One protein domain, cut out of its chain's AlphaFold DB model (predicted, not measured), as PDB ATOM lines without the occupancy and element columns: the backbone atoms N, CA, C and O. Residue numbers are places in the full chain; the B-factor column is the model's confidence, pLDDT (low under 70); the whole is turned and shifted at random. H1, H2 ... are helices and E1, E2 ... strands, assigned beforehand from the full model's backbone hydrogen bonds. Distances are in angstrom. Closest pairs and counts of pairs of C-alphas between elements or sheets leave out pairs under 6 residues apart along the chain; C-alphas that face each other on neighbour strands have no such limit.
ATOM      1  N   ALA A 168     206.427 242.809 206.525       96.44
ATOM      2  CA  ALA A 168     205.081 242.353 206.163       96.44
ATOM      3  C   ALA A 168     205.030 240.862 205.775       96.44
ATOM      4  O   ALA A 168     204.065 240.159 206.064       96.44
ATOM      5  N   CYS A 169     206.090 240.357 205.148       96.69
ATOM      6  CA  CYS A 169     206.218 238.965 204.752       96.69
ATOM      7  C   CYS A 169     206.969 238.175 205.820       96.69
ATOM      8  O   CYS A 169     208.193 238.277 205.928       96.69
ATOM      9  N   ALA A 170     206.247 237.312 206.526       94.19
ATOM     10  CA  ALA A 170     206.822 236.280 207.373       94.19
ATOM     11  C   ALA A 170     206.668 234.915 206.686       94.19
ATOM     12  O   ALA A 170     205.582 234.564 206.221       94.19
ATOM     13  N   VAL A 171     207.767 234.172 206.568       93.38
ATOM     14  CA  VAL A 171     207.778 232.827 205.983       93.38
ATOM     15  C   VAL A 171     208.218 231.856 207.073       93.38
ATOM     16  O   VAL A 171     209.357 231.977 207.545       93.38
ATOM     17  N   PRO A 172     207.361 230.905 207.478       89.94
ATOM     18  CA  PRO A 172     207.771 229.866 208.410       89.94
ATOM     19  C   PRO A 172     208.853 229.000 207.766       89.94
ATOM     20  O   PRO A 172     208.978 228.933 206.539       89.94
ATOM     21  N   HIS A 173     209.662 228.332 208.582       85.81
ATOM     22  CA  HIS A 173     210.615 227.381 208.029       85.81
ATOM     23  C   HIS A 173     209.906 226.237 207.299       85.81
ATOM     24  O   HIS A 173     208.824 225.798 207.689       85.81
ATOM     25  N   ALA A 174     210.554 225.723 206.252       85.06
ATOM     26  CA  ALA A 174     210.200 224.415 205.717       85.06
ATOM     27  C   ALA A 174     210.365 223.348 206.818       85.06
ATOM     28  O   ALA A 174     211.182 223.551 207.723       85.06
ATOM     29  N   PRO A 175     209.646 222.213 206.747       87.56
ATOM     30  CA  PRO A 175     209.845 221.115 207.686       87.56
ATOM     31  C   PRO A 175     211.339 220.762 207.808       87.56
ATOM     32  O   PRO A 175     212.003 220.606 206.775       87.56
ATOM     33  N   PRO A 176     211.897 220.687 209.029       92.31
ATOM     34  CA  PRO A 176     213.310 220.397 209.205       92.31
ATOM     35  C   PRO A 176     213.614 218.943 208.838       92.31
ATOM     36  O   PRO A 176     212.778 218.051 208.989       92.31
ATOM     37  N   LEU A 177     214.848 218.693 208.407       93.06
ATOM     38  CA  LEU A 177     215.426 217.357 208.431       93.06
ATOM     39  C   LEU A 177     215.808 217.039 209.873       93.06
ATOM     40  O   LEU A 177     216.554 217.794 210.494       93.06
ATOM     41  N   VAL A 178     215.279 215.940 210.396       94.00
ATOM     42  CA  VAL A 178     215.506 215.508 211.773       94.00
ATOM     43  C   VAL A 178     216.551 214.398 211.784       94.00
ATOM     44  O   VAL A 178     216.379 213.380 211.108       94.00
ATOM     45  N   SER A 179     217.618 214.578 212.556       93.75
ATOM     46  CA  SER A 179     218.623 213.551 212.833       93.75
ATOM     47  C   SER A 179     218.835 213.404 214.333       93.75
ATOM     48  O   SER A 179     218.869 214.389 215.061       93.75
ATOM     49  N   TRP A 180     219.013 212.172 214.797       92.19
ATOM     50  CA  TRP A 180     219.359 211.896 216.188       92.19
ATOM     51  C   TRP A 180     220.876 211.862 216.329       92.19
ATOM     52  O   TRP A 180     221.524 211.008 215.719       92.19
ATOM     53  N   ASP A 181     221.441 212.774 217.120       83.50
ATOM     54  CA  ASP A 181     222.879 212.794 217.380       83.50
ATOM     55  C   ASP A 181     223.210 211.852 218.539       83.50
ATOM     56  O   ASP A 181     223.105 212.182 219.721       83.50
ATOM     57  N   ILE A 182     223.611 210.635 218.168       79.00
ATOM     58  CA  ILE A 182     224.007 209.575 219.106       79.00
ATOM     59  C   ILE A 182     225.459 209.781 219.571       79.00
ATOM     60  O   ILE A 182     225.853 209.275 220.617       79.00
ATOM     61  N   GLU A 183     226.273 210.552 218.844       75.00
ATOM     62  CA  GLU A 183     227.689 210.751 219.191       75.00
ATOM     63  C   GLU A 183     227.878 211.507 220.515       75.00
ATOM     64  O   GLU A 183     228.830 211.239 221.244       75.00
ATOM     65  N   LEU A 184     226.922 212.365 220.892       65.62
ATOM     66  CA  LEU A 184     226.916 213.060 222.186       65.62
ATOM     67  C   LEU A 184     226.648 212.120 223.376       65.62
ATOM     68  O   LEU A 184     226.975 212.455 224.515       65.62
ATOM     69  N   VAL A 185     226.140 210.910 223.120       66.44
ATOM     70  CA  VAL A 185     225.882 209.899 224.157       66.44
ATOM     71  C   VAL A 185     227.182 209.382 224.776       66.44
ATOM     72  O   VAL A 185     227.199 209.004 225.949       66.44
ATOM     73  N   ALA A 186     228.297 209.418 224.038       69.19
ATOM     74  CA  ALA A 186     229.597 208.981 224.548       69.19
ATOM     75  C   ALA A 186     230.102 209.832 225.732       69.19
ATOM     76  O   ALA A 186     230.852 209.324 226.567       69.19
ATOM     77  N   ASP A 187     229.637 211.079 225.851       75.44
ATOM     78  CA  ASP A 187     229.998 212.003 226.934       75.44
ATOM     79  C   ASP A 187     229.002 211.977 228.113       75.44
ATOM     80  O   ASP A 187     229.088 212.798 229.028       75.44
ATOM     81  N   GLY A 188     228.058 211.027 228.121       81.69
ATOM     82  CA  GLY A 188     227.022 210.915 229.153       81.69
ATOM     83  C   GLY A 188     225.890 211.936 229.015       81.69
ATOM     84  O   GLY A 188     225.109 212.105 229.950       81.69
ATOM     85  N   VAL A 189     225.800 212.617 227.868       78.00
ATOM     86  CA  VAL A 189     224.676 213.491 227.522       78.00
ATOM     87  C   VAL A 189     223.574 212.634 226.905       78.00
ATOM     88  O   VAL A 189     223.847 211.744 226.102       78.00
ATOM     89  N   GLU A 190     222.320 212.860 227.291       85.06
ATOM     90  CA  GLU A 190     221.197 212.131 226.699       85.06
ATOM     91  C   GLU A 190     221.104 212.388 225.179       85.06
ATOM     92  O   GLU A 190     221.505 213.462 224.716       85.06
ATOM     93  N   PRO A 191     220.586 211.426 224.386       86.88
ATOM     94  CA  PRO A 191     220.440 211.592 222.943       86.88
ATOM     95  C   PRO A 191     219.657 212.869 222.631       86.88
ATOM     96  O   PRO A 191     218.556 213.054 223.146       86.88
ATOM     97  N   CYS A 192     220.206 213.735 221.784       89.62
ATOM     98  CA  CYS A 192     219.532 214.962 221.368       89.62
ATOM     99  C   CYS A 192     219.061 214.862 219.913       89.62
ATOM    100  O   CYS A 192     219.622 214.127 219.093       89.62
ATOM    101  N   GLU A 193     217.983 215.579 219.613       93.19
ATOM    102  CA  GLU A 193     217.395 215.657 218.280       93.19
ATOM    103  C   GLU A 193     217.916 216.918 217.583       93.19
ATOM    104  O   GLU A 193     217.654 218.039 218.014       93.19
ATOM    105  N   THR A 194     218.632 216.756 216.479       91.62
ATOM    106  CA  THR A 194     219.124 217.860 215.656       91.62
ATOM    107  C   THR A 194     218.162 218.104 214.496       91.62
ATOM    108  O   THR A 194     217.939 217.242 213.645       91.62
ATOM    109  N   ARG A 195     217.578 219.304 214.452       92.94
ATOM    110  CA  ARG A 195     216.644 219.772 213.421       92.94
ATOM    111  C   ARG A 195     217.361 220.724 212.470       92.94
ATOM    112  O   ARG A 195     217.738 221.830 212.857       92.94
ATOM    113  N   TYR A 196     217.526 220.318 211.215       91.81
ATOM    114  CA  TYR A 196     218.165 221.116 210.171       91.81
ATOM    115  C   TYR A 196     217.138 221.692 209.193       91.81
ATOM    116  O   TYR A 196     216.487 220.973 208.433       91.81
ATOM    117  N   TYR A 197     217.013 223.014 209.167       89.94
ATOM    118  CA  TYR A 197     216.084 223.729 208.302       89.94
ATOM    119  C   TYR A 197     216.729 224.055 206.957       89.94
ATOM    120  O   TYR A 197     217.474 225.024 206.816       89.94
ATOM    121  N   THR A 198     216.383 223.286 205.929       87.56
ATOM    122  CA  THR A 198     216.950 223.427 204.576       87.56
ATOM    123  C   THR A 198     216.681 224.787 203.924       87.56
ATOM    124  O   THR A 198     217.435 225.186 203.041       87.56
ATOM    125  N   CYS A 199     215.652 225.525 204.365       82.62
ATOM    126  CA  CYS A 199     215.313 226.842 203.812       82.62
ATOM    127  C   CYS A 199     216.371 227.924 204.100       82.62
ATOM    128  O   CYS A 199     216.517 228.849 203.306       82.62
ATOM    129  N   CYS A 200     217.102 227.822 205.213       85.56
ATOM    130  CA  CYS A 200     218.060 228.841 205.674       85.56
ATOM    131  C   CYS A 200     219.367 228.266 206.230       85.56
ATOM    132  O   CYS A 200     220.275 229.027 206.550       85.56
ATOM    133  N   GLY A 201     219.469 226.943 206.371       87.25
ATOM    134  CA  GLY A 201     220.608 226.282 207.002       87.25
ATOM    135  C   GLY A 201     220.622 226.375 208.529       87.25
ATOM    136  O   GLY A 201     221.602 225.960 209.143       87.25
ATOM    137  N   THR A 202     219.564 226.902 209.160       88.44
ATOM    138  CA  THR A 202     219.465 226.937 210.624       88.44
ATOM    139  C   THR A 202     219.451 225.516 211.174       88.44
ATOM    140  O   THR A 202     218.675 224.674 210.729       88.44
ATOM    141  N   CYS A 203     220.301 225.266 212.164       89.69
ATOM    142  CA  CYS A 203     220.395 223.999 212.869       89.69
ATOM    143  C   CYS A 203     219.992 224.226 214.326       89.69
ATOM    144  O   CYS A 203     220.563 225.088 214.995       89.69
ATOM    145  N   VAL A 204     218.998 223.483 214.806       90.81
ATOM    146  CA  VAL A 204     218.503 223.570 216.184       90.81
ATOM    147  C   VAL A 204     218.684 222.214 216.840       90.81
ATOM    148  O   VAL A 204     218.143 221.226 216.361       90.81
ATOM    149  N   VAL A 205     219.446 222.171 217.928       90.06
ATOM    150  CA  VAL A 205     219.592 220.970 218.756       90.06
ATOM    151  C   VAL A 205     218.541 221.031 219.857       90.06
ATOM    152  O   VAL A 205     218.464 222.019 220.589       90.06
ATOM    153  N   VAL A 206     217.717 219.996 219.938       91.94
ATOM    154  CA  VAL A 206     216.631 219.841 220.902       91.94
ATOM    155  C   VAL A 206     217.047 218.783 221.910       91.94
ATOM    156  O   VAL A 206     217.294 217.627 221.558       91.94
ATOM    157  N   PHE A 207     217.148 219.188 223.171       89.75
ATOM    158  CA  PHE A 207     217.489 218.280 224.259       89.75
ATOM    159  C   PHE A 207     216.233 217.594 224.812       89.75
ATOM    160  O   PHE A 207     215.157 218.203 224.823       89.75
ATOM    161  N   PRO A 208     216.349 216.353 225.314       88.56
ATOM    162  CA  PRO A 208     215.253 215.692 226.012       88.56
ATOM    163  C   PRO A 208     214.753 216.548 227.180       88.56
ATOM    164  O   PRO A 208     215.540 217.105 227.943       88.56
ATOM    165  N   GLY A 209     213.433 216.674 227.311       88.25
ATOM    166  CA  GLY A 209     212.802 217.477 228.363       88.25
ATOM    167  C   GLY A 209     212.737 218.982 228.084       88.25
ATOM    168  O   GLY A 209     212.145 219.704 228.882       88.25
ATOM    169  N   GLN A 210     213.284 219.466 226.965       87.06
ATOM    170  CA  GLN A 210     213.012 220.824 226.501       87.06
ATOM    171  C   GLN A 210     211.594 220.883 225.914       87.06
ATOM    172  O   GLN A 210     211.242 220.069 225.061       87.06
ATOM    173  N   GLU A 211     210.777 221.835 226.366       89.56
ATOM    174  CA  GLU A 211     209.418 222.000 225.848       89.56
ATOM    175  C   GLU A 211     209.459 222.371 224.357       89.56
ATOM    176  O   GLU A 211     210.229 223.232 223.923       89.56
ATOM    177  N   GLU A 212     208.636 221.702 223.549       82.69
ATOM    178  CA  GLU A 212     208.634 221.878 222.092       82.69
ATOM    179  C   GLU A 212     208.243 223.306 221.672       82.69
ATOM    180  O   GLU A 212     208.681 223.801 220.631       82.69
ATOM    181  N   GLU A 213     207.483 224.000 222.518       81.25
ATOM    182  CA  GLU A 213     207.069 225.385 222.312       81.25
ATOM    183  C   GLU A 213     208.277 226.339 222.293       81.25
ATOM    184  O   GLU A 213     208.402 227.159 221.382       81.25
ATOM    185  N   ASP A 214     209.254 226.150 223.185       77.38
ATOM    186  CA  ASP A 214     210.493 226.942 223.208       77.38
ATOM    187  C   ASP A 214     211.343 226.744 221.944       77.38
ATOM    188  O   ASP A 214     212.059 227.650 221.496       77.38
ATOM    189  N   VAL A 215     211.276 225.546 221.361       78.06
ATOM    190  CA  VAL A 215     211.982 225.197 220.124       78.06
ATOM    191  C   VAL A 215     211.292 225.843 218.925       78.06
ATOM    192  O   VAL A 215     211.960 226.458 218.091       78.06
ATOM    193  N   GLN A 216     209.961 225.755 218.847       76.19
ATOM    194  CA  GLN A 216     209.181 226.348 217.759       76.19
ATOM    195  C   GLN A 216     209.219 227.876 217.779       76.19
ATOM    196  O   GLN A 216     209.342 228.480 216.717       76.19
ATOM    197  N   VAL A 217     209.191 228.514 218.953       73.69
ATOM    198  CA  VAL A 217     209.286 229.980 219.067       73.69
ATOM    199  C   VAL A 217     210.649 230.480 218.577       73.69
ATOM    200  O   VAL A 217     210.719 231.469 217.844       73.69
ATOM    201  N   LYS A 218     211.740 229.776 218.908       70.94
ATOM    202  CA  LYS A 218     213.086 230.119 218.413       70.94
ATOM    203  C   LYS A 218     213.267 229.847 216.921       70.94
ATOM    204  O   LYS A 218     214.027 230.559 216.271       70.94
ATOM    205  N   ALA A 219     212.567 228.855 216.381       73.81
ATOM    206  CA  ALA A 219     212.590 228.503 214.966       73.81
ATOM    207  C   ALA A 219     211.396 229.078 214.182       73.81
ATOM    208  O   ALA A 219     211.078 228.575 213.110       73.81
ATOM    209  N   GLY A 220     210.689 230.083 214.709       77.44
ATOM    210  CA  GLY A 220     209.347 230.418 214.225       77.44
ATOM    211  C   GLY A 220     209.293 230.906 212.776       77.44
ATOM    212  O   GLY A 220     208.334 230.608 212.067       77.44
ATOM    213  N   MET A 221     210.319 231.626 212.305       87.81
ATOM    214  CA  MET A 221     210.316 232.254 210.978       87.81
ATOM    215  C   MET A 221     211.685 232.169 210.298       87.81
ATOM    216  O   MET A 221     212.681 232.667 210.816       87.81
ATOM    217  N   CYS A 222     211.703 231.609 209.086       88.25
ATOM    218  CA  CYS A 222     212.898 231.478 208.244       88.25
ATOM    219  C   CYS A 222     213.262 232.810 207.587       88.25
ATOM    220  O   CYS A 222     214.426 233.092 207.307       88.25
ATOM    221  N   TYR A 223     212.249 233.638 207.336       89.94
ATOM    222  CA  TYR A 223     212.400 234.946 206.726       89.94
ATOM    223  C   TYR A 223     211.349 235.908 207.276       89.94
ATOM    224  O   TYR A 223     210.163 235.582 207.307       89.94
ATOM    225  N   VAL A 224     211.791 237.110 207.642       92.94
ATOM    226  CA  VAL A 224     210.934 238.266 207.915       92.94
ATOM    227  C   VAL A 224     211.445 239.413 207.057       92.94
ATOM    228  O   VAL A 224     212.625 239.757 207.116       92.94
ATOM    229  N   GLY A 225     210.582 239.970 206.215       95.12
ATOM    230  CA  GLY A 225     210.989 240.985 205.253       95.12
ATOM    231  C   GLY A 225     209.822 241.566 204.453       95.12
ATOM    232  O   GLY A 225     208.674 241.234 204.734       95.12
ATOM    233  N   PRO A 226     210.067 242.368 203.404       96.81
ATOM    234  CA  PRO A 226     209.016 242.740 202.461       96.81
ATOM    235  C   PRO A 226     208.579 241.539 201.606       96.81
ATOM    236  O   PRO A 226     209.368 240.621 201.328       96.81
ATOM    237  N   HIS A 227     207.319 241.557 201.172       95.75
ATOM    238  CA  HIS A 227     206.779 240.661 200.156       95.75
ATOM    239  C   HIS A 227     207.461 240.892 198.807       95.75
ATOM    240  O   HIS A 227     207.849 242.010 198.457       95.75
ATOM    241  N   VAL A 228     207.557 239.818 198.024       95.25
ATOM    242  CA  VAL A 228     208.103 239.835 196.664       95.25
ATOM    243  C   VAL A 228     206.985 239.467 195.704       95.25
ATOM    244  O   VAL A 228     206.482 238.345 195.750       95.25
ATOM    245  N   ALA A 229     206.577 240.409 194.855       94.19
ATOM    246  CA  ALA A 229     205.544 240.161 193.858       94.19
ATOM    247  C   ALA A 229     206.015 239.110 192.841       94.19
ATOM    248  O   ALA A 229     207.169 239.121 192.406       94.19
ATOM    249  N   ALA A 230     205.113 238.217 192.434       90.81
ATOM    250  CA  ALA A 230     205.344 237.385 191.259       90.81
ATOM    251  C   ALA A 230     205.507 238.271 190.012       90.81
ATOM    252  O   ALA A 230     204.794 239.260 189.853       90.81
TER     253      ALA A 230
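Overview. This is residues 168 to 230 of the 421 residues of an uncharacterized protein of Lentinus tigrinus ALCF2SS1-7 (UniProt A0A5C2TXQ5). A narrow rod is built round a slender three-stranded sheet, E2, E3 and E4, with the short helix H1 beyond one end of it and a small two-stranded ribbon, E1 and E5, toward the other. The helix H2 only grazes the sheet, near E4. The printed part has 63 residues, with two named helices and five named strands in the order E1 E2 H1 E3 E4 H2 E5; the class is mixed, helices and strands. The larger sheet has the order E2, E3, E4 and both sheets are antiparallel. The whole is loose, with a radius of gyration of the C-alphas of 14.5 A and spans of 50 by 20 by 14 A.

Along the chain. E3, residues 192 to 197, is 16.1 A long. E2 is residues 177 to 181, 12.5 A, and E4 is residues 202 to 206, 12.8 A. H1 is residues 183 to 187, 8.2 A, and H2 is residues 212 to 218, 10.1 A. E1, residues 169 to 171, is 6.5 A long and begins at C-alpha (206.218, 238.965, 204.752). E5, residues 223 to 225, is 6.4 A long and ends at C-alpha (210.989, 240.985, 205.253).

Arrangement. E3 is the inner strand. It is antiparallel to E2, with N 179 and O 194 2.9 A apart, and forms a hairpin with E4, with N 195 and O 204 2.8 A apart. H2 only grazes this sheet; the closest C-alphas of E4 and H2, Val 206 and Val 215, are 7.1 A apart. H1 is not on the sheet. E1 and E5 are antiparallel at 177 degrees, with N 169 and O 225 2.8 A apart. In H2 every O i to N i+4 pair is within hydrogen-bond range; H1 has 0 of 1, but 2 of 2 O i to N i+3 pairs.

Size, cuts and confidence. The C-alphas of Gly 188 and Ala 230, the two farthest apart, are 51.1 A apart. The printed part has no cut, and its links between named elements are tight. Residues 184 to 186 have pLDDT under 70.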